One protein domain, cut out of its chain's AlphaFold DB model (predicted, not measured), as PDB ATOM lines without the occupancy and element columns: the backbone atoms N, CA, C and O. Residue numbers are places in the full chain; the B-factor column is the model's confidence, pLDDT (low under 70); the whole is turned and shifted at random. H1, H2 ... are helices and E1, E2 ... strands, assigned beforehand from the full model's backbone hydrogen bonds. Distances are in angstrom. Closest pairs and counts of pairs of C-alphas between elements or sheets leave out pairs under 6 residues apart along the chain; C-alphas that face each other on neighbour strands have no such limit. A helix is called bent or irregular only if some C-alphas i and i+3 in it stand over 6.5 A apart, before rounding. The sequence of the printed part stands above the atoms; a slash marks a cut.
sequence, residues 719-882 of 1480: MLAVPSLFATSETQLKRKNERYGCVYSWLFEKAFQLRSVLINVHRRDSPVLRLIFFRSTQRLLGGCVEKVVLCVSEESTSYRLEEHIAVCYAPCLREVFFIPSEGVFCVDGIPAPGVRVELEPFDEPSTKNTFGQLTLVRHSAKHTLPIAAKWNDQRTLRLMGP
ATOM      1  N   MET A 719     170.361 176.171 107.999       93.99
ATOM      2  CA  MET A 719     171.630 175.998 107.307       93.99
ATOM      3  C   MET A 719     171.389 175.272 105.992       93.99
ATOM      4  O   MET A 719     170.901 174.147 105.996       93.99
ATOM      5  N   LEU A 720     171.746 175.916 104.887       95.34
ATOM      6  CA  LEU A 720     171.797 175.291 103.573       95.34
ATOM      7  C   LEU A 720     173.236 174.842 103.309       95.34
ATOM      8  O   LEU A 720     174.155 175.654 103.408       95.34
ATOM      9  N   ALA A 721     173.441 173.557 103.035       91.52
ATOM     10  CA  ALA A 721     174.769 172.970 102.912       91.52
ATOM     11  C   ALA A 721     174.809 171.834 101.881       91.52
ATOM     12  O   ALA A 721     173.783 171.306 101.465       91.52
ATOM     13  N   VAL A 722     176.024 171.445 101.502       88.64
ATOM     14  CA  VAL A 722     176.299 170.200 100.774       88.64
ATOM     15  C   VAL A 722     176.773 169.125 101.763       88.64
ATOM     16  O   VAL A 722     177.424 169.479 102.753       88.64
ATOM     17  N   PRO A 723     176.502 167.827 101.533       87.08
ATOM     18  CA  PRO A 723     176.880 166.765 102.475       87.08
ATOM     19  C   PRO A 723     178.381 166.716 102.801       87.08
ATOM     20  O   PRO A 723     178.763 166.468 103.946       87.08
ATOM     21  N   SER A 724     179.241 167.023 101.823       79.87
ATOM     22  CA  SER A 724     180.705 166.998 101.973       79.87
ATOM     23  C   SER A 724     181.229 167.923 103.077       79.87
ATOM     24  O   SER A 724     182.237 167.599 103.704       79.87
ATOM     25  N   LEU A 725     180.508 169.004 103.407       83.12
ATOM     26  CA  LEU A 725     180.845 169.907 104.514       83.12
ATOM     27  C   LEU A 725     180.923 169.176 105.867       83.12
ATOM     28  O   LEU A 725     181.663 169.594 106.753       83.12
ATOM     29  N   PHE A 726     180.179 168.077 106.028       86.05
ATOM     30  CA  PHE A 726     180.115 167.299 107.264       86.05
ATOM     31  C   PHE A 726     180.947 166.010 107.220       86.05
ATOM     32  O   PHE A 726     181.151 165.395 108.265       86.05
ATOM     33  N   ALA A 727     181.475 165.590 106.068       73.49
ATOM     34  CA  ALA A 727     182.171 164.303 105.945       73.49
ATOM     35  C   ALA A 727     183.407 164.195 106.866       73.49
ATOM     36  O   ALA A 727     183.666 163.157 107.477       73.49
ATOM     37  N   THR A 728     184.150 165.291 107.035       69.60
ATOM     38  CA  THR A 728     185.326 165.347 107.920       69.60
ATOM     39  C   THR A 728     184.953 165.393 109.404       69.60
ATOM     40  O   THR A 728     185.720 164.931 110.254       69.60
ATOM     41  N   SER A 729     183.762 165.903 109.726       77.20
ATOM     42  CA  SER A 729     183.313 166.127 111.101       77.20
ATOM     43  C   SER A 729     183.168 164.842 111.911       77.20
ATOM     44  O   SER A 729     183.553 164.806 113.081       77.20
ATOM     45  N   GLU A 730     182.719 163.759 111.277       72.77
ATOM     46  CA  GLU A 730     182.577 162.455 111.918       72.77
ATOM     47  C   GLU A 730     183.937 161.923 112.392       72.77
ATOM     48  O   GLU A 730     184.121 161.553 113.557       72.77
ATOM     49  N   THR A 731     184.928 161.976 111.501       68.97
ATOM     50  CA  THR A 731     186.299 161.537 111.786       68.97
ATOM     51  C   THR A 731     186.926 162.388 112.891       68.97
ATOM     52  O   THR A 731     187.594 161.874 113.790       68.97
ATOM     53  N   GLN A 732     186.691 163.699 112.868       70.59
ATOM     54  CA  GLN A 732     187.196 164.617 113.887       70.59
ATOM     55  C   GLN A 732     186.531 164.424 115.247       70.59
ATOM     56  O   GLN A 732     187.214 164.502 116.269       70.59
ATOM     57  N   LEU A 733     185.228 164.152 115.284       75.46
ATOM     58  CA  LEU A 733     184.509 163.859 116.519       75.46
ATOM     59  C   LEU A 733     185.044 162.580 117.167       75.46
ATOM     60  O   LEU A 733     185.327 162.577 118.365       75.46
ATOM     61  N   LYS A 734     185.278 161.532 116.367       70.18
ATOM     62  CA  LYS A 734     185.909 160.294 116.836       70.18
ATOM     63  C   LYS A 734     187.297 160.561 117.432       70.18
ATOM     64  O   LYS A 734     187.543 160.210 118.586       70.18
ATOM     65  N   ARG A 735     188.147 161.311 116.716       65.36
ATOM     66  CA  ARG A 735     189.475 161.752 117.200       65.36
ATOM     67  C   ARG A 735     189.390 162.595 118.475       65.36
ATOM     68  O   ARG A 735     190.250 162.497 119.346       65.36
ATOM     69  N   LYS A 736     188.379 163.459 118.595       68.96
ATOM     70  CA  LYS A 736     188.153 164.284 119.789       68.96
ATOM     71  C   LYS A 736     187.785 163.408 120.985       68.96
ATOM     72  O   LYS A 736     188.327 163.641 122.060       68.96
ATOM     73  N   ASN A 737     186.918 162.415 120.809       68.03
ATOM     74  CA  ASN A 737     186.498 161.513 121.884       68.03
ATOM     75  C   ASN A 737     187.664 160.658 122.396       68.03
ATOM     76  O   ASN A 737     187.861 160.562 123.605       68.03
ATOM     77  N   GLU A 738     188.516 160.163 121.494       64.18
ATOM     78  CA  GLU A 738     189.745 159.435 121.845       64.18
ATOM     79  C   GLU A 738     190.691 160.247 122.757       64.18
ATOM     80  O   GLU A 738     191.390 159.663 123.585       64.18
ATOM     81  N   ARG A 739     190.672 161.593 122.695       65.61
ATOM     82  CA  ARG A 739     191.473 162.464 123.585       65.61
ATOM     83  C   ARG A 739     190.978 162.505 125.036       65.61
ATOM     84  O   ARG A 739     191.789 162.766 125.920       65.61
ATOM     85  N   TYR A 740     189.686 162.282 125.296       67.96
ATOM     86  CA  TYR A 740     189.083 162.397 126.638       67.96
ATOM     87  C   TYR A 740     189.083 161.073 127.434       67.96
ATOM     88  O   TYR A 740     188.683 161.061 128.597       67.96
ATOM     89  N   GLY A 741     189.572 159.973 126.847       71.03
ATOM     90  CA  GLY A 741     189.710 158.663 127.496       71.03
ATOM     91  C   GLY A 741     188.524 157.711 127.279       71.03
ATOM     92  O   GLY A 741     187.451 158.106 126.829       71.03
ATOM     93  N   CYS A 742     188.719 156.429 127.616       75.95
ATOM     94  CA  CYS A 742     187.772 155.340 127.320       75.95
ATOM     95  C   CYS A 742     186.374 155.554 127.934       75.95
ATOM     96  O   CYS A 742     185.372 155.345 127.255       75.95
ATOM     97  N   VAL A 743     186.297 156.035 129.182       77.36
ATOM     98  CA  VAL A 743     185.017 156.261 129.883       77.36
ATOM     99  C   VAL A 743     184.190 157.355 129.205       77.36
ATOM    100  O   VAL A 743     182.992 157.176 128.998       77.36
ATOM    101  N   TYR A 744     184.819 158.472 128.824       80.00
ATOM    102  CA  TYR A 744     184.128 159.536 128.097       80.00
ATOM    103  C   TYR A 744     183.670 159.049 126.721       80.00
ATOM    104  O   TYR A 744     182.524 159.290 126.356       80.00
ATOM    105  N   SER A 745     184.522 158.324 125.986       78.06
ATOM    106  CA  SER A 745     184.144 157.730 124.697       78.06
ATOM    107  C   SER A 745     182.945 156.792 124.826       78.06
ATOM    108  O   SER A 745     182.026 156.878 124.021       78.06
ATOM    109  N   TRP A 746     182.908 155.951 125.864       83.27
ATOM    110  CA  TRP A 746     181.772 155.070 126.134       83.27
ATOM    111  C   TRP A 746     180.493 155.850 126.480       83.27
ATOM    112  O   TRP A 746     179.438 155.576 125.910       83.27
ATOM    113  N   LEU A 747     180.575 156.859 127.359       83.94
ATOM    114  CA  LEU A 747     179.435 157.721 127.707       83.94
ATOM    115  C   LEU A 747     178.906 158.487 126.492       83.94
ATOM    116  O   LEU A 747     177.695 158.561 126.287       83.94
ATOM    117  N   PHE A 748     179.811 159.049 125.691       86.44
ATOM    118  CA  PHE A 748     179.470 159.771 124.475       86.44
ATOM    119  C   PHE A 748     178.783 158.850 123.469       86.44
ATOM    120  O   PHE A 748     177.750 159.226 122.927       86.44
ATOM    121  N   GLU A 749     179.308 157.642 123.257       85.82
ATOM    122  CA  GLU A 749     178.715 156.652 122.357       85.82
ATOM    123  C   GLU A 749     177.293 156.281 122.799       85.82
ATOM    124  O   GLU A 749     176.364 156.272 121.993       85.82
ATOM    125  N   LYS A 750     177.071 156.076 124.103       85.81
ATOM    126  CA  LYS A 750     175.723 155.833 124.637       85.81
ATOM    127  C   LYS A 750     174.798 157.036 124.491       85.81
ATOM    128  O   LYS A 750     173.634 156.859 124.135       85.81
ATOM    129  N   ALA A 751     175.299 158.250 124.705       86.86
ATOM    130  CA  ALA A 751     174.537 159.475 124.482       86.86
ATOM    131  C   ALA A 751     174.187 159.684 122.997       86.86
ATOM    132  O   ALA A 751     173.077 160.124 122.690       86.86
ATOM    133  N   PHE A 752     175.106 159.352 122.087       90.11
ATOM    134  CA  PHE A 752     174.912 159.402 120.639       90.11
ATOM    135  C   PHE A 752     173.839 158.406 120.196       90.11
ATOM    136  O   PHE A 752     172.848 158.824 119.599       90.11
ATOM    137  N   GLN A 753     173.967 157.130 120.578       88.46
ATOM    138  CA  GLN A 753     172.986 156.080 120.276       88.46
ATOM    139  C   GLN A 753     171.592 156.432 120.812       88.46
ATOM    140  O   GLN A 753     170.609 156.378 120.076       88.46
ATOM    141  N   LEU A 754     171.497 156.867 122.075       86.56
ATOM    142  CA  LEU A 754     170.227 157.268 122.685       86.56
ATOM    143  C   LEU A 754     169.572 158.424 121.921       86.56
ATOM    144  O   LEU A 754     168.372 158.395 121.648       86.56
ATOM    145  N   ARG A 755     170.353 159.452 121.566       88.30
ATOM    146  CA  ARG A 755     169.841 160.606 120.825       88.30
ATOM    147  C   ARG A 755     169.465 160.244 119.386       88.30
ATOM    148  O   ARG A 755     168.458 160.760 118.910       88.30
ATOM    149  N   SER A 756     170.200 159.345 118.730       89.51
ATOM    150  CA  SER A 756     169.837 158.818 117.408       89.51
ATOM    151  C   SER A 756     168.480 158.122 117.440       89.51
ATOM    152  O   SER A 756     167.588 158.491 116.680       89.51
ATOM    153  N   VAL A 757     168.270 157.190 118.375       87.54
ATOM    154  CA  VAL A 757     166.986 156.485 118.520       87.54
ATOM    155  C   VAL A 757     165.852 157.473 118.816       87.54
ATOM    156  O   VAL A 757     164.783 157.395 118.210       87.54
ATOM    157  N   LEU A 758     166.083 158.458 119.691       85.94
ATOM    158  CA  LEU A 758     165.095 159.503 119.972       85.94
ATOM    159  C   LEU A 758     164.697 160.283 118.709       85.94
ATOM    160  O   LEU A 758     163.502 160.454 118.469       85.94
ATOM    161  N   ILE A 759     165.663 160.718 117.897       87.53
ATOM    162  CA  ILE A 759     165.412 161.535 116.701       87.53
ATOM    163  C   ILE A 759     164.817 160.687 115.569       87.53
ATOM    164  O   ILE A 759     163.747 161.015 115.055       87.53
ATOM    165  N   ASN A 760     165.490 159.598 115.197       84.29
ATOM    166  CA  ASN A 760     165.193 158.819 113.997       84.29
ATOM    167  C   ASN A 760     163.998 157.871 114.179       84.29
ATOM    168  O   ASN A 760     163.219 157.698 113.245       84.29
ATOM    169  N   VAL A 761     163.816 157.296 115.376       82.94
ATOM    170  CA  VAL A 761     162.725 156.344 115.662       82.94
ATOM    171  C   VAL A 761     161.548 157.042 116.343       82.94
ATOM    172  O   VAL A 761     160.415 156.948 115.875       82.94
ATOM    173  N   HIS A 762     161.796 157.780 117.431       80.95
ATOM    174  CA  HIS A 762     160.720 158.381 118.233       80.95
ATOM    175  C   HIS A 762     160.315 159.802 117.812       80.95
ATOM    176  O   HIS A 762     159.351 160.331 118.370       80.95
ATOM    177  N   ARG A 763     161.025 160.432 116.861       82.65
ATOM    178  CA  ARG A 763     160.813 161.831 116.430       82.65
ATOM    179  C   ARG A 763     160.765 162.814 117.600       82.65
ATOM    180  O   ARG A 763     159.909 163.696 117.680       82.65
ATOM    181  N   ARG A 764     161.692 162.648 118.536       84.09
ATOM    182  CA  ARG A 764     161.854 163.481 119.725       84.09
ATOM    183  C   ARG A 764     163.309 163.913 119.869       84.09
ATOM    184  O   ARG A 764     164.214 163.214 119.434       84.09
ATOM    185  N   ASP A 765     163.551 165.044 120.517       85.42
ATOM    186  CA  ASP A 765     164.910 165.474 120.860       85.42
ATOM    187  C   ASP A 765     165.017 165.870 122.336       85.42
ATOM    188  O   ASP A 765     164.070 166.381 122.936       85.42
ATOM    189  N   SER A 766     166.190 165.615 122.923       84.70
ATOM    190  CA  SER A 766     166.521 165.983 124.299       84.70
ATOM    191  C   SER A 766     167.453 167.205 124.317       84.70
ATOM    192  O   SER A 766     168.649 167.074 124.032       84.70
ATOM    193  N   PRO A 767     166.962 168.384 124.742       82.08
ATOM    194  CA  PRO A 767     167.780 169.566 124.986       82.08
ATOM    195  C   PRO A 767     168.861 169.329 126.043       82.08
ATOM    196  O   PRO A 767     169.874 170.019 126.028       82.08
ATOM    197  N   VAL A 768     168.671 168.365 126.953       81.54
ATOM    198  CA  VAL A 768     169.642 168.046 128.009       81.54
ATOM    199  C   VAL A 768     170.840 167.295 127.433       81.54
ATOM    200  O   VAL A 768     171.970 167.751 127.600       81.54
ATOM    201  N   LEU A 769     170.613 166.211 126.678       83.47
ATOM    202  CA  LEU A 769     171.689 165.515 125.954       83.47
ATOM    203  C   LEU A 769     172.422 166.475 125.018       83.47
ATOM    204  O   LEU A 769     173.653 166.513 124.980       83.47
ATOM    205  N   ARG A 770     171.644 167.298 124.309       83.14
ATOM    206  CA  ARG A 770     172.145 168.357 123.438       83.14
ATOM    207  C   ARG A 770     173.046 169.340 124.199       83.14
ATOM    208  O   ARG A 770     174.136 169.642 123.724       83.14
ATOM    209  N   LEU A 771     172.638 169.798 125.385       83.36
ATOM    210  CA  LEU A 771     173.398 170.739 126.216       83.36
ATOM    211  C   LEU A 771     174.702 170.136 126.759       83.36
ATOM    212  O   LEU A 771     175.710 170.842 126.802       83.36
ATOM    213  N   ILE A 772     174.675 168.867 127.172       83.30
ATOM    214  CA  ILE A 772     175.804 168.199 127.835       83.30
ATOM    215  C   ILE A 772     176.864 167.763 126.816       83.30
ATOM    216  O   ILE A 772     178.031 168.117 126.966       83.30
ATOM    217  N   PHE A 773     176.472 167.033 125.767       83.90
ATOM    218  CA  PHE A 773     177.424 166.370 124.861       83.90
ATOM    219  C   PHE A 773     177.620 167.094 123.521       83.90
ATOM    220  O   PHE A 773     178.713 167.056 122.958       83.90
ATOM    221  N   PHE A 774     176.597 167.785 123.007       86.95
ATOM    222  CA  PHE A 774     176.596 168.297 121.623       86.95
ATOM    223  C   PHE A 774     176.659 169.828 121.509       86.95
ATOM    224  O   PHE A 774     176.858 170.366 120.417       86.95
ATOM    225  N   ARG A 775     176.579 170.558 122.628       84.41
ATOM    226  CA  ARG A 775     176.612 172.031 122.660       84.41
ATOM    227  C   ARG A 775     177.858 172.606 121.996       84.41
ATOM    228  O   ARG A 775     177.785 173.659 121.363       84.41
ATOM    229  N   SER A 776     179.005 171.935 122.138       82.48
ATOM    230  CA  SER A 776     180.241 172.379 121.488       82.48
ATOM    231  C   SER A 776     180.123 172.355 119.970       82.48
ATOM    232  O   SER A 776     180.591 173.283 119.323       82.48
ATOM    233  N   THR A 777     179.481 171.320 119.427       83.84
ATOM    234  CA  THR A 777     179.330 171.101 117.987       83.84
ATOM    235  C   THR A 777     178.308 172.074 117.404       83.84
ATOM    236  O   THR A 777     178.570 172.714 116.394       83.84
ATOM    237  N   GLN A 778     177.208 172.330 118.116       83.28
ATOM    238  CA  GLN A 778     176.206 173.320 117.704       83.28
ATOM    239  C   GLN A 778     176.729 174.758 117.700       83.28
ATOM    240  O   GLN A 778     176.374 175.547 116.826       83.28
ATOM    241  N   ARG A 779     177.598 175.116 118.655       84.33
ATOM    242  CA  ARG A 779     178.248 176.437 118.676       84.33
ATOM    243  C   ARG A 779     179.119 176.690 117.444       84.33
ATOM    244  O   ARG A 779     179.336 177.854 117.129       84.33
ATOM    245  N   LEU A 780     179.588 175.649 116.749       83.38
ATOM    246  CA  LEU A 780     180.322 175.810 115.487       83.38
ATOM    247  C   LEU A 780     179.444 176.461 114.408       83.38
ATOM    248  O   LEU A 780     179.949 177.230 113.601       83.38
ATOM    249  N   LEU A 781     178.127 176.230 114.469       87.18
ATOM    250  CA  LEU A 781     177.121 176.805 113.574       87.18
ATOM    251  C   LEU A 781     176.347 177.983 114.210       87.18
ATOM    252  O   LEU A 781     175.224 178.283 113.818       87.18
ATOM    253  N   GLY A 782     176.891 178.630 115.248       87.31
ATOM    254  CA  GLY A 782     176.240 179.757 115.942       87.31
ATOM    255  C   GLY A 782     175.210 179.377 117.017       87.31
ATOM    256  O   GLY A 782     174.758 180.234 117.787       87.31
ATOM    257  N   GLY A 783     174.878 178.086 117.135       87.09
ATOM    258  CA  GLY A 783     174.041 177.518 118.197       87.09
ATOM    259  C   GLY A 783     172.527 177.696 118.039       87.09
ATOM    260  O   GLY A 783     171.798 177.241 118.915       87.09
ATOM    261  N   CYS A 784     172.062 178.334 116.961       91.10
ATOM    262  CA  CYS A 784     170.637 178.580 116.699       91.10
ATOM    263  C   CYS A 784     170.066 177.739 115.545       91.10
ATOM    264  O   CYS A 784     168.863 177.814 115.298       91.10
ATOM    265  N   VAL A 785     170.896 176.945 114.857       92.70
ATOM    266  CA  VAL A 785     170.462 176.126 113.719       92.70
ATOM    267  C   VAL A 785     169.472 175.064 114.192       92.70
ATOM    268  O   VAL A 785     169.813 174.176 114.973       92.70
ATOM    269  N   GLU A 786     168.235 175.170 113.716       90.15
ATOM    270  CA  GLU A 786     167.140 174.244 114.005       90.15
ATOM    271  C   GLU A 786     166.855 173.296 112.833       90.15
ATOM    272  O   GLU A 786     166.379 172.186 113.068       90.15
ATOM    273  N   LYS A 787     167.209 173.702 111.603       92.96
ATOM    274  CA  LYS A 787     167.025 172.931 110.367       92.96
ATOM    275  C   LYS A 787     168.277 172.974 109.491       92.96
ATOM    276  O   LYS A 787     168.825 174.051 109.253       92.96
ATOM    277  N   VAL A 788     168.692 171.818 108.981       94.74
ATOM    278  CA  VAL A 788     169.735 171.681 107.954       94.74
ATOM    279  C   VAL A 788     169.076 171.177 106.673       94.74
ATOM    280  O   VAL A 788     168.339 170.194 106.700       94.74
ATOM    281  N   VAL A 789     169.331 171.864 105.564       96.44
ATOM    282  CA  VAL A 789     168.899 171.481 104.218       96.44
ATOM    283  C   VAL A 789     170.142 171.083 103.432       96.44
ATOM    284  O   VAL A 789     171.064 171.887 103.287       96.44
ATOM    285  N   LEU A 790     170.172 169.843 102.960       95.69
ATOM    286  CA  LEU A 790     171.207 169.304 102.091       95.69
ATOM    287  C   LEU A 790     170.711 169.336 100.650       95.69
ATOM    288  O   LEU A 790     169.657 168.776 100.359       95.69
ATOM    289  N   CYS A 791     171.459 169.986  99.763       94.25
ATOM    290  CA  CYS A 791     171.217 169.905  98.325       94.25
ATOM    291  C   CYS A 791     172.136 168.847  97.715       94.25
ATOM    292  O   CYS A 791     173.356 168.917  97.877       94.25
ATOM    293  N   VAL A 792     171.547 167.899  96.996       92.22
ATOM    294  CA  VAL A 792     172.229 166.813  96.287       92.22
ATOM    295  C   VAL A 792     171.732 166.760  94.840       92.22
ATOM    296  O   VAL A 792     170.600 167.149  94.566       92.22
ATOM    297  N   SER A 793     172.572 166.326  93.899       89.11
ATOM    298  CA  SER A 793     172.192 166.223  92.477       89.11
ATOM    299  C   SER A 793     172.038 164.768  92.023       89.11
ATOM    300  O   SER A 793     170.979 164.382  91.544       89.11
ATOM    301  N   GLU A 794     173.074 163.949  92.228       85.69
ATOM    302  CA  GLU A 794     173.189 162.596  91.649       85.69
ATOM    303  C   GLU A 794     173.240 161.467  92.685       85.69
ATOM    304  O   GLU A 794     172.887 160.336  92.368       85.69
ATOM    305  N   GLU A 795     173.680 161.747  93.914       88.11
ATOM    306  CA  GLU A 795     173.920 160.739  94.953       88.11
ATOM    307  C   GLU A 795     173.242 161.149  96.257       88.11
ATOM    308  O   GLU A 795     173.390 162.284  96.717       88.11
ATOM    309  N   SER A 796     172.501 160.218  96.858       90.89
ATOM    310  CA  SER A 796     171.933 160.400  98.190       90.89
ATOM    311  C   SER A 796     173.019 160.368  99.263       90.89
ATOM    312  O   SER A 796     173.981 159.603  99.195       90.89
ATOM    313  N   THR A 797     172.817 161.152 100.315       90.22
ATOM    314  CA  THR A 797     173.670 161.155 101.503       90.22
ATOM    315  C   THR A 797     173.635 159.781 102.178       90.22
ATOM    316  O   THR A 797     172.591 159.136 102.263       90.22
ATOM    317  N   SER A 798     174.777 159.302 102.678       86.94
ATOM    318  CA  SER A 798     174.810 158.021 103.389       86.94
ATOM    319  C   SER A 798     174.042 158.105 104.712       86.94
ATOM    320  O   SER A 798     174.128 159.105 105.431       86.94
ATOM    321  N   TYR A 799     173.348 157.026 105.091       86.41
ATOM    322  CA  TYR A 799     172.584 156.962 106.347       86.41
ATOM    323  C   TYR A 799     173.424 157.324 107.578       86.41
ATOM    324  O   TYR A 799     172.952 157.991 108.496       86.41
ATOM    325  N   ARG A 800     174.696 156.916 107.578       85.21
ATOM    326  CA  ARG A 800     175.647 157.204 108.654       85.21
ATOM    327  C   ARG A 800     175.945 158.699 108.775       85.21
ATOM    328  O   ARG A 800     176.004 159.226 109.884       85.21
ATOM    329  N   LEU A 801     176.099 159.392 107.646       88.66
ATOM    330  CA  LEU A 801     176.324 160.834 107.637       88.66
ATOM    331  C   LEU A 801     175.040 161.602 107.983       88.66
ATOM    332  O   LEU A 801     175.101 162.559 108.751       88.66
ATOM    333  N   GLU A 802     173.876 161.161 107.498       90.23
ATOM    334  CA  GLU A 802     172.574 161.717 107.893       90.23
ATOM    335  C   GLU A 802     172.359 161.635 109.410       90.23
ATOM    336  O   GLU A 802     172.020 162.637 110.044       90.23
ATOM    337  N   GLU A 803     172.604 160.463 110.006       91.00
ATOM    338  CA  GLU A 803     172.523 160.246 111.451       91.00
ATOM    339  C   GLU A 803     173.505 161.154 112.197       91.00
ATOM    340  O   GLU A 803     173.121 161.841 113.148       91.00
ATOM    341  N   HIS A 804     174.757 161.218 111.735       91.13
ATOM    342  CA  HIS A 804     175.768 162.090 112.318       91.13
ATOM    343  C   HIS A 804     175.323 163.559 112.320       91.13
ATOM    344  O   HIS A 804     175.428 164.230 113.350       91.13
ATOM    345  N   ILE A 805     174.788 164.058 111.201       91.98
ATOM    346  CA  ILE A 805     174.324 165.444 111.080       91.98
ATOM    347  C   ILE A 805     173.121 165.693 111.998       91.98
ATOM    348  O   ILE A 805     173.117 166.666 112.765       91.98
ATOM    349  N   ALA A 806     172.133 164.796 111.959       90.97
ATOM    350  CA  ALA A 806     170.902 164.903 112.731       90.97
ATOM    351  C   ALA A 806     171.168 164.916 114.246       90.97
ATOM    352  O   ALA A 806     170.614 165.733 114.990       90.97
ATOM    353  N   VAL A 807     172.067 164.043 114.707       90.57
ATOM    354  CA  VAL A 807     172.431 163.918 116.120       90.57
ATOM    355  C   VAL A 807     173.357 165.051 116.558       90.57
ATOM    356  O   VAL A 807     173.121 165.663 117.598       90.57
ATOM    357  N   CYS A 808     174.404 165.379 115.801       89.60
ATOM    358  CA  CYS A 808     175.428 166.317 116.270       89.60
ATOM    359  C   CYS A 808     175.052 167.793 116.093       89.60
ATOM    360  O   CYS A 808     175.440 168.617 116.930       89.60
ATOM    361  N   TYR A 809     174.297 168.135 115.045       90.20
ATOM    362  CA  TYR A 809     174.057 169.525 114.648       90.20
ATOM    363  C   TYR A 809     172.598 169.929 114.845       90.20
ATOM    364  O   TYR A 809     172.307 170.716 115.752       90.20
ATOM    365  N   ALA A 810     171.680 169.372 114.053       89.55
ATOM    366  CA  ALA A 810     170.275 169.764 114.066       89.55
ATOM    367  C   ALA A 810     169.354 168.565 113.792       89.55
ATOM    368  O   ALA A 810     169.540 167.898 112.782       89.55
ATOM    369  N   PRO A 811     168.320 168.325 114.619       87.44
ATOM    370  CA  PRO A 811     167.455 167.151 114.477       87.44
ATOM    371  C   PRO A 811     166.547 167.196 113.237       87.44
ATOM    372  O   PRO A 811     166.032 166.163 112.823       87.44
ATOM    373  N   CYS A 812     166.311 168.380 112.660       89.96
ATOM    374  CA  CYS A 812     165.556 168.528 111.420       89.96
ATOM    375  C   CYS A 812     166.532 168.578 110.238       89.96
ATOM    376  O   CYS A 812     167.118 169.622 109.952       89.96
ATOM    377  N   LEU A 813     166.705 167.437 109.573       92.72
ATOM    378  CA  LEU A 813     167.506 167.290 108.361       92.72
ATOM    379  C   LEU A 813     166.583 167.041 107.161       92.72
ATOM    380  O   LEU A 813     165.780 166.099 107.199       92.72
ATOM    381  N   ARG A 814     166.710 167.884 106.132       93.96
ATOM    382  CA  ARG A 814     166.003 167.796 104.847       93.96
ATOM    383  C   ARG A 814     167.014 167.539 103.740       93.96
ATOM    384  O   ARG A 814     167.971 168.299 103.633       93.96
ATOM    385  N   GLU A 815     166.794 166.534 102.914       95.28
ATOM    386  CA  GLU A 815     167.576 166.288 101.703       95.28
ATOM    387  C   GLU A 815     166.744 166.668 100.474       95.28
ATOM    388  O   GLU A 815     165.581 166.285 100.359       95.28
ATOM    389  N   VAL A 816     167.312 167.461  99.571       96.87
ATOM    390  CA  VAL A 816     166.648 167.945  98.359       96.87
ATOM    391  C   VAL A 816     167.473 167.550  97.154       96.87
ATOM    392  O   VAL A 816     168.657 167.877  97.081       96.87
ATOM    393  N   PHE A 817     166.820 166.895  96.203       95.75
ATOM    394  CA  PHE A 817     167.407 166.526  94.929       95.75
ATOM    395  C   PHE A 817     167.058 167.573  93.876       95.75
ATOM    396  O   PHE A 817     165.877 167.848  93.621       95.75
ATOM    397  N   PHE A 818     168.096 168.170  93.299       95.29
ATOM    398  CA  PHE A 818     167.984 169.274  92.356       95.29
ATOM    399  C   PHE A 818     169.007 169.131  91.227       95.29
ATOM    400  O   PHE A 818     170.199 168.948  91.484       95.29
ATOM    401  N   ILE A 819     168.538 169.273  89.987       92.94
ATOM    402  CA  ILE A 819     169.358 169.373  88.774       92.94
ATOM    403  C   ILE A 819     168.804 170.551  87.955       92.94
ATOM    404  O   ILE A 819     167.584 170.632  87.815       92.94
ATOM    405  N   PRO A 820     169.636 171.457  87.403       92.35
ATOM    406  CA  PRO A 820     169.155 172.630  86.668       92.35
ATOM    407  C   PRO A 820     168.141 172.331  85.552       92.35
ATOM    408  O   PRO A 820     167.183 173.083  85.399       92.35
ATOM    409  N   SER A 821     168.321 171.237  84.803       90.20
ATOM    410  CA  SER A 821     167.417 170.809  83.721       90.20
ATOM    411  C   SER A 821     166.035 170.348  84.196       90.20
ATOM    412  O   SER A 821     165.074 170.448  83.440       90.20
ATOM    413  N   GLU A 822     165.906 169.912  85.453       91.75
ATOM    414  CA  GLU A 822     164.677 169.314  86.000       91.75
ATOM    415  C   GLU A 822     164.027 170.134  87.128       91.75
ATOM    416  O   GLU A 822     162.847 169.940  87.465       91.75
ATOM    417  N   GLY A 823     164.798 171.046  87.726       94.47
ATOM    418  CA  GLY A 823     164.456 171.760  88.950       94.47
ATOM    419  C   GLY A 823     164.492 170.850  90.182       94.47
ATOM    420  O   GLY A 823     165.253 169.881  90.260       94.47
ATOM    421  N   VAL A 824     163.650 171.151  91.171       96.18
ATOM    422  CA  VAL A 824     163.435 170.283  92.337       96.18
ATOM    423  C   VAL A 824     162.541 169.112  91.927       96.18
ATOM    424  O   VAL A 824     161.362 169.292  91.602       96.18
ATOM    425  N   PHE A 825     163.085 167.895  91.976       94.93
ATOM    426  CA  PHE A 825     162.364 166.689  91.548       94.93
ATOM    427  C   PHE A 825     162.141 165.659  92.660       94.93
ATOM    428  O   PHE A 825     161.266 164.806  92.522       94.93
ATOM    429  N   CYS A 826     162.870 165.733  93.777       94.99
ATOM    430  CA  CYS A 826     162.684 164.830  94.914       94.99
ATOM    431  C   CYS A 826     163.102 165.505  96.235       94.99
ATOM    432  O   CYS A 826     164.029 166.313  96.269       94.99
ATOM    433  N   VAL A 827     162.409 165.186  97.332       94.67
ATOM    434  CA  VAL A 827     162.681 165.696  98.686       94.67
ATOM    435  C   VAL A 827     162.573 164.547  99.687       94.67
ATOM    436  O   VAL A 827     161.537 163.893  99.763       94.67
ATOM    437  N   ASP A 828     163.627 164.298 100.466       91.93
ATOM    438  CA  ASP A 828     163.772 163.160 101.391       91.93
ATOM    439  C   ASP A 828     163.436 161.795 100.757       91.93
ATOM    440  O   ASP A 828     162.826 160.925 101.384       91.93
ATOM    441  N   GLY A 829     163.775 161.620  99.479       92.22
ATOM    442  CA  GLY A 829     163.455 160.412  98.720       92.22
ATOM    443  C   GLY A 829     161.988 160.302  98.281       92.22
ATOM    444  O   GLY A 829     161.583 159.268  97.758       92.22
ATOM    445  N   ILE A 830     161.166 161.336  98.468       93.38
ATOM    446  CA  ILE A 830     159.792 161.395  97.957       93.38
ATOM    447  C   ILE A 830     159.768 162.303  96.714       93.38
ATOM    448  O   ILE A 830     160.180 163.463  96.814       93.38
ATOM    449  N   PRO A 831     159.271 161.825  95.555       93.89
ATOM    450  CA  PRO A 831     159.151 162.644  94.350       93.89
ATOM    451  C   PRO A 831     158.383 163.949  94.586       93.89
ATOM    452  O   PRO A 831     157.398 163.988  95.333       93.89
ATOM    453  N   ALA A 832     158.830 165.021  93.936       92.67
ATOM    454  CA  ALA A 832     158.180 166.321  94.002       92.67
ATOM    455  C   ALA A 832     156.752 166.266  93.412       92.67
ATOM    456  O   ALA A 832     156.464 165.443  92.538       92.67
ATOM    457  N   PRO A 833     155.835 167.150  93.848       88.25
ATOM    458  CA  PRO A 833     154.474 167.199  93.321       88.25
ATOM    459  C   PRO A 833     154.456 167.376  91.798       88.25
ATOM    460  O   PRO A 833     155.170 168.215  91.248       88.25
ATOM    461  N   GLY A 834     153.634 166.578  91.115       88.17
ATOM    462  CA  GLY A 834     153.544 166.586  89.650       88.17
ATOM    463  C   GLY A 834     154.701 165.887  88.923       88.17
ATOM    464  O   GLY A 834     154.688 165.850  87.694       88.17
ATOM    465  N   VAL A 835     155.669 165.316  89.650       91.90
ATOM    466  CA  VAL A 835     156.727 164.460  89.095       91.90
ATOM    467  C   VAL A 835     156.369 163.001  89.332       91.90
ATOM    468  O   VAL A 835     156.094 162.578  90.459       91.90
ATOM    469  N   ARG A 836     156.380 162.221  88.257       92.20
ATOM    470  CA  ARG A 836     156.302 160.761  88.288       92.20
ATOM    471  C   ARG A 836     157.693 160.202  88.009       92.20
ATOM    472  O   ARG A 836     158.401 160.729  87.159       92.20
ATOM    473  N   VAL A 837     158.078 159.166  88.747       92.33
ATOM    474  CA  VAL A 837     159.398 158.535  88.644       92.33
ATOM    475  C   VAL A 837     159.238 157.128  88.088       92.33
ATOM    476  O   VAL A 837     158.464 156.344  88.626       92.33
ATOM    477  N   GLU A 838     159.989 156.816  87.040       91.25
ATOM    478  CA  GLU A 838     160.138 155.482  86.460       91.25
ATOM    479  C   GLU A 838     161.611 155.059  86.585       91.25
ATOM    480  O   GLU A 838     162.504 155.905  86.522       91.25
ATOM    481  N   LEU A 839     161.872 153.768  86.805       90.56
ATOM    482  CA  LEU A 839     163.228 153.213  86.823       90.56
ATOM    483  C   LEU A 839     163.396 152.276  85.629       90.56
ATOM    484  O   LEU A 839     162.776 151.216  85.583       90.56
ATOM    485  N   GLU A 840     164.219 152.669  84.663       86.87
ATOM    486  CA  GLU A 840     164.497 151.868  83.470       86.87
ATOM    487  C   GLU A 840     165.689 150.929  83.716       86.87
ATOM    488  O   GLU A 840     166.671 151.330  84.339       86.87
ATOM    489  N   PRO A 841     165.654 149.667  83.267       81.69
ATOM    490  CA  PRO A 841     166.810 148.787  83.392       81.69
ATOM    491  C   PRO A 841     167.963 149.296  82.512       81.69
ATOM    492  O   PRO A 841     167.756 149.544  81.326       81.69
ATOM    493  N   PHE A 842     169.167 149.431  83.075       78.30
ATOM    494  CA  PHE A 842     170.374 149.805  82.317       78.30
ATOM    495  C   PHE A 842     171.321 148.624  82.045       78.30
ATOM    496  O   PHE A 842     172.160 148.738  81.163       78.30
ATOM    497  N   ASP A 843     171.139 147.488  82.733       71.67
ATOM    498  CA  ASP A 843     171.876 146.230  82.521       71.67
ATOM    499  C   ASP A 843     170.924 145.013  82.576       71.67
ATOM    500  O   ASP A 843     169.875 145.073  83.223       71.67
ATOM    501  N   GLU A 844     171.308 143.870  81.989       68.07
ATOM    502  CA  GLU A 844     170.522 142.615  82.028       68.07
ATOM    503  C   GLU A 844     170.047 142.163  83.432       68.07
ATOM    504  O   GLU A 844     168.891 141.751  83.546       68.07
ATOM    505  N   PRO A 845     170.854 142.239  84.518       66.03
ATOM    506  CA  PRO A 845     170.436 141.788  85.847       66.03
ATOM    507  C   PRO A 845     169.502 142.774  86.568       66.03
ATOM    508  O   PRO A 845     168.988 142.458  87.644       66.03
ATOM    509  N   SER A 846     169.294 143.981  86.032       67.09
ATOM    510  CA  SER A 846     168.489 145.004  86.702       67.09
ATOM    511  C   SER A 846     166.986 144.680  86.615       67.09
ATOM    512  O   SER A 846     166.394 144.543  85.546       67.09
ATOM    513  N   THR A 847     166.335 144.512  87.771       61.62
ATOM    514  CA  THR A 847     164.893 144.226  87.863       61.62
ATOM    515  C   THR A 847     164.054 145.469  87.569       61.62
ATOM    516  O   THR A 847     164.226 146.488  88.234       61.62
ATOM    517  N   LYS A 848     163.065 145.345  86.673       62.42
ATOM    518  CA  LYS A 848     162.310 146.447  86.037       62.42
ATOM    519  C   LYS A 848     161.627 147.515  86.922       62.42
ATOM    520  O   LYS A 848     161.181 148.492  86.345       62.42
ATOM    521  N   ASN A 849     161.535 147.399  88.255       64.09
ATOM    522  CA  ASN A 849     160.742 148.352  89.065       64.09
ATOM    523  C   ASN A 849     161.426 148.919  90.327       64.09
ATOM    524  O   ASN A 849     161.012 149.967  90.814       64.09
ATOM    525  N   THR A 850     162.434 148.258  90.906       77.59
ATOM    526  CA  THR A 850     163.027 148.690  92.193       77.59
ATOM    527  C   THR A 850     164.412 149.297  92.063       77.59
ATOM    528  O   THR A 850     164.819 150.024  92.963       77.59
ATOM    529  N   PHE A 851     165.138 148.990  90.990       85.63
ATOM    530  CA  PHE A 851     166.508 149.433  90.761       85.63
ATOM    531  C   PHE A 851     166.727 149.640  89.264       85.63
ATOM    532  O   PHE A 851     166.454 148.733  88.481       85.63
ATOM    533  N   GLY A 852     167.208 150.816  88.878       89.12
ATOM    534  CA  GLY A 852     167.401 151.160  87.475       89.12
ATOM    535  C   GLY A 852     167.857 152.600  87.290       89.12
ATOM    536  O   GLY A 852     168.159 153.306  88.250       89.12
ATOM    537  N   GLN A 853     167.916 153.027  86.040       90.34
ATOM    538  CA  GLN A 853     168.215 154.380  85.623       90.34
ATOM    539  C   GLN A 853     166.984 155.254  85.844       90.34
ATOM    540  O   GLN A 853     165.857 154.861  85.550       90.34
ATOM    541  N   LEU A 854     167.205 156.432  86.410       92.76
ATOM    542  CA  LEU A 854     166.160 157.348  86.816       92.76
ATOM    543  C   LEU A 854     165.543 158.038  85.603       92.76
ATOM    544  O   LEU A 854     166.216 158.789  84.898       92.76
ATOM    545  N   THR A 855     164.237 157.882  85.446       92.46
ATOM    546  CA  THR A 855     163.461 158.608  84.453       92.46
ATOM    547  C   THR A 855     162.362 159.420  85.119       92.46
ATOM    548  O   THR A 855     161.558 158.907  85.900       92.46
ATOM    549  N   LEU A 856     162.327 160.712  84.811       93.73
ATOM    550  CA  LEU A 856     161.336 161.646  85.325       93.73
ATOM    551  C   LEU A 856     160.271 161.903  84.260       93.73
ATOM    552  O   LEU A 856     160.580 162.149  83.098       93.73
ATOM    553  N   VAL A 857     159.002 161.866  84.662       92.36
ATOM    554  CA  VAL A 857     157.863 162.208  83.810       92.36
ATOM    555  C   VAL A 857     157.133 163.398  84.422       92.36
ATOM    556  O   VAL A 857     156.574 163.304  85.519       92.36
ATOM    557  N   ARG A 858     157.119 164.524  83.704       89.60
ATOM    558  CA  ARG A 858     156.479 165.778  84.122       89.60
ATOM    559  C   ARG A 858     155.646 166.336  82.964       89.60
ATOM    560  O   ARG A 858     156.163 166.518  81.872       89.60
ATOM    561  N   HIS A 859     154.355 166.608  83.184       83.87
ATOM    562  CA  HIS A 859     153.426 167.098  82.139       83.87
ATOM    563  C   HIS A 859     153.500 166.307  80.811       83.87
ATOM    564  O   HIS A 859     153.505 166.897  79.734       83.87
ATOM    565  N   SER A 860     153.589 164.976  80.889       80.69
ATOM    566  CA  SER A 860     153.763 164.057  79.746       80.69
ATOM    567  C   SER A 860     155.129 164.087  79.041       80.69
ATOM    568  O   SER A 860     155.364 163.238  78.184       80.69
ATOM    569  N   ALA A 861     156.049 164.983  79.405       87.41
ATOM    570  CA  ALA A 861     157.438 164.931  78.953       87.41
ATOM    571  C   ALA A 861     158.223 163.917  79.800       87.41
ATOM    572  O   ALA A 861     158.171 163.971  81.030       87.41
ATOM    573  N   LYS A 862     158.917 162.982  79.140       89.94
ATOM    574  CA  LYS A 862     159.714 161.919  79.768       89.94
ATOM    575  C   LYS A 862     161.201 162.193  79.557       89.94
ATOM    576  O   LYS A 862     161.643 162.297  78.417       89.94
ATOM    577  N   HIS A 863     161.944 162.346  80.645       90.29
ATOM    578  CA  HIS A 863     163.350 162.735  80.662       90.29
ATOM    579  C   HIS A 863     164.153 161.683  81.438       90.29
ATOM    580  O   HIS A 863     164.012 161.553  82.656       90.29
ATOM    581  N   THR A 864     164.974 160.895  80.740       90.24
ATOM    582  CA  THR A 864     165.854 159.899  81.370       90.24
ATOM    583  C   THR A 864     167.169 160.563  81.769       90.24
ATOM    584  O   THR A 864     167.887 161.097  80.925       90.24
ATOM    585  N   LEU A 865     167.490 160.527  83.061       89.00
ATOM    586  CA  LEU A 865     168.699 161.117  83.623       89.00
ATOM    587  C   LEU A 865     169.828 160.077  83.679       89.00
ATOM    588  O   LEU A 865     169.564 158.891  83.893       89.00
ATOM    589  N   PRO A 866     171.105 160.477  83.542       86.80
ATOM    590  CA  PRO A 866     172.250 159.578  83.687       86.80
ATOM    591  C   PRO A 866     172.538 159.289  85.171       86.80
ATOM    592  O   PRO A 866     173.639 159.525  85.658       86.80
ATOM    593  N   ILE A 867     171.531 158.820  85.914       90.22
ATOM    594  CA  ILE A 867     171.583 158.570  87.359       90.22
ATOM    595  C   ILE A 867     170.923 157.224  87.646       90.22
ATOM    596  O   ILE A 867     169.777 157.007  87.272       90.22
ATOM    597  N   ALA A 868     171.620 156.328  88.335       90.67
ATOM    598  CA  ALA A 868     171.050 155.106  88.879       90.67
ATOM    599  C   ALA A 868     170.329 155.398  90.202       90.67
ATOM    600  O   ALA A 868     170.807 156.167  91.041       90.67
ATOM    601  N   ALA A 869     169.179 154.769  90.416       92.57
ATOM    602  CA  ALA A 869     168.370 154.944  91.610       92.57
ATOM    603  C   ALA A 869     167.708 153.634  92.056       92.57
ATOM    604  O   ALA A 869     167.500 152.705  91.272       92.57
ATOM    605  N   LYS A 870     167.367 153.572  93.346       91.07
ATOM    606  CA  LYS A 870     166.722 152.426  93.991       91.07
ATOM    607  C   LYS A 870     165.575 152.870  94.894       91.07
ATOM    608  O   LYS A 870     165.732 153.806  95.676       91.07
ATOM    609  N   TRP A 871     164.461 152.147  94.873       91.10
ATOM    610  CA  TRP A 871     163.440 152.239  95.918       91.10
ATOM    611  C   TRP A 871     163.831 151.372  97.119       91.10
ATOM    612  O   TRP A 871     164.117 150.185  96.967       91.10
ATOM    613  N   ASN A 872     163.850 151.952  98.320       87.27
ATOM    614  CA  ASN A 872     164.046 151.186  99.553       87.27
ATOM    615  C   ASN A 872     162.721 150.617 100.101       87.27
ATOM    616  O   ASN A 872     161.633 150.992  99.659       87.27
ATOM    617  N   ASP A 873     162.809 149.770 101.129       83.50
ATOM    618  CA  ASP A 873     161.644 149.140 101.777       83.50
ATOM    619  C   ASP A 873     160.660 150.160 102.378       83.50
ATOM    620  O   ASP A 873     159.467 149.893 102.518       83.50
ATOM    621  N   GLN A 874     161.145 151.365 102.699       83.17
ATOM    622  CA  GLN A 874     160.337 152.480 103.200       83.17
ATOM    623  C   GLN A 874     159.610 153.255 102.086       83.17
ATOM    624  O   GLN A 874     158.991 154.280 102.373       83.17
ATOM    625  N   ARG A 875     159.658 152.784 100.828       88.76
ATOM    626  CA  ARG A 875     159.098 153.460  99.641       88.76
ATOM    627  C   ARG A 875     159.658 154.871  99.442       88.76
ATOM    628  O   ARG A 875     158.933 155.786  99.063       88.76
ATOM    629  N   THR A 876     160.949 155.043  99.706       90.41
ATOM    630  CA  THR A 876     161.697 156.266  99.394       90.41
ATOM    631  C   THR A 876     162.769 155.962  98.353       90.41
ATOM    632  O   THR A 876     163.397 154.900  98.373       90.41
ATOM    633  N   LEU A 877     162.933 156.884  97.416       93.12
ATOM    634  CA  LEU A 877     163.888 156.828  96.327       93.12
ATOM    635  C   LEU A 877     165.273 157.241  96.837       93.12
ATOM    636  O   LEU A 877     165.433 158.305  97.434       93.12
ATOM    637  N   ARG A 878     166.278 156.408  96.582       92.49
ATOM    638  CA  ARG A 878     167.690 156.676  96.863       92.49
ATOM    639  C   ARG A 878     168.446 156.760  95.545       92.49
ATOM    640  O   ARG A 878     168.369 155.833  94.743       92.49
ATOM    641  N   LEU A 879     169.164 157.855  95.329       93.03
ATOM    642  CA  LEU A 879     170.030 158.030  94.168       93.03
ATOM    643  C   LEU A 879     171.415 157.465  94.479       93.03
ATOM    644  O   LEU A 879     171.949 157.684  95.568       93.03
ATOM    645  N   MET A 880     171.978 156.729  93.530       88.14
ATOM    646  CA  MET A 880     173.215 155.963  93.695       88.14
ATOM    647  C   MET A 880     174.365 156.492  92.828       88.14
ATOM    648  O   MET A 880     175.440 155.901  92.836       88.14
ATOM    649  N   GLY A 881     174.158 157.603  92.115       88.77
ATOM    650  CA  GLY A 881     175.165 158.215  91.251       88.77
ATOM    651  C   GLY A 881     175.036 157.801  89.786       88.77
ATOM    652  O   GLY A 881     174.027 157.212  89.394       88.77
ATOM    653  N   PRO A 882     176.024 158.134  88.940       87.46
ATOM    654  CA  PRO A 882     175.985 157.797  87.522       87.46
ATOM    655  C   PRO A 882     176.002 156.271  87.305       87.46
ATOM    656  O   PRO A 882     176.704 155.576  88.042       87.46
TER     657      PRO A 882
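This is residues 719 to 882 of the 1480 residues of the protein "Pantothenate kinase subunit, putative" of Trypanosoma cruzi (strain CL Brener) (UniProt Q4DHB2). The model is an elongated body of two lobes in a row: a strongly twisted sheet, E1 to E4, with the helix H4 on it and the helices H1, H2 and H3 packed crosswise round H4, and beyond it a second sheet, E5 to E8, strongly twisted too, in which E7 bends by 97 degrees at residue 867. In the first lobe H4 packs on E3, H1 and H2 pack on H4 as a splayed hairpin, and H3 crosses H2; the turn at residues 738 to 744 sticks out. The printed part has 164 residues, with named elements in the order E1 H1 H2 H3 E2 H4 E3 E4 E5 E6 E7 E8, a mixed class of helices and strands. The sheet E1 E2 E3 E4 is mixed and the sheet E5 E6 E7 E8 antiparallel. The whole is only just loose, close to compact, with a radius of gyration of the C-alphas of 18.5 A and spans of 56 by 33 by 27 A.

Find C-alpha 719 at (171.630, 175.998, 107.307), where E1, residues 719 to 721, begins. H1, residues 724 to 739, runs 24.6 A to C-alpha 739 at (191.473, 162.464, 123.585), and H2, residues 742 to 761, runs 27.6 A. Next come H3, residues 767 to 780, 16.9 A; E2, residues 787 to 792, 16.2 A; and H4, residues 799 to 808, 13.9 A. H1 and H3 are irregular: C-alphas 725 and 728 are 7.2 A apart, and C-alphas 773 and 776 are 7.4 A apart. E3, residues 812 to 819, runs 23.0 A, and E4, residues 823 to 827, follows. E5, residues 835 to 840, E6, residues 851 to 858, 20.3 A, E7, residues 861 to 871, 22.0 A, and E8, residues 877 to 881, complete the elements; E8 ends at C-alpha 881, (175.165, 158.215, 91.251).

Start at E1 and E2, which are parallel, with N 719 and O 787 at 2.9 A. E2 and E3 are parallel too, with N 790 and O 814 at 2.8 A. E1, H1 H2 H3, E2 and E2, H4, E3 are strand-helix-strand units, parallel neighbour strands with helices between; the second has a right-handed crossover. E3 and E4 form an antiparallel hairpin, N 823 and O 819 at 2.8 A. H4 is on this sheet, over E3, at a height over the sheet of 10.1 A, and on the local plane it runs slantwise to E3 at 38 degrees. Look at Glu 730 and His 804, the closest C-alphas of H1 and H4, 6.8 A apart: the helices touch at a steep tilt of 66 degrees. H2 and H4 touch about perpendicular, at 75 degrees, closest at Ser 756 and Val 807, C-alphas 5.9 A apart. H2 and H3 touch at 81 degrees, about perpendicular, with the C-alphas of Ala 751 and Leu 769 closest at 6.8 A. Every O i to N i+4 pair is within hydrogen-bond range in H2 and H4, against 8 of 12 in H1 and 6 of 10 in H3. In the other sheet E5 E6 E7 E8 is a meander, each strand the antiparallel neighbour of the one before: N 853 and O 840 are 2.7 A apart, N 854 and O 867 2.8 A, and N 868 and O 881 2.8 A. E6 bends by 52 degrees at residue 854.

The C-alphas of Gly 741 and Ser 860 are the two farthest apart, at 60.0 A. The printed part has no cut and no long link. Confidence is under 70 at residues 728, 731, 735 to 740 and 844 to 849; the mean pLDDT of the printed part is 85.8.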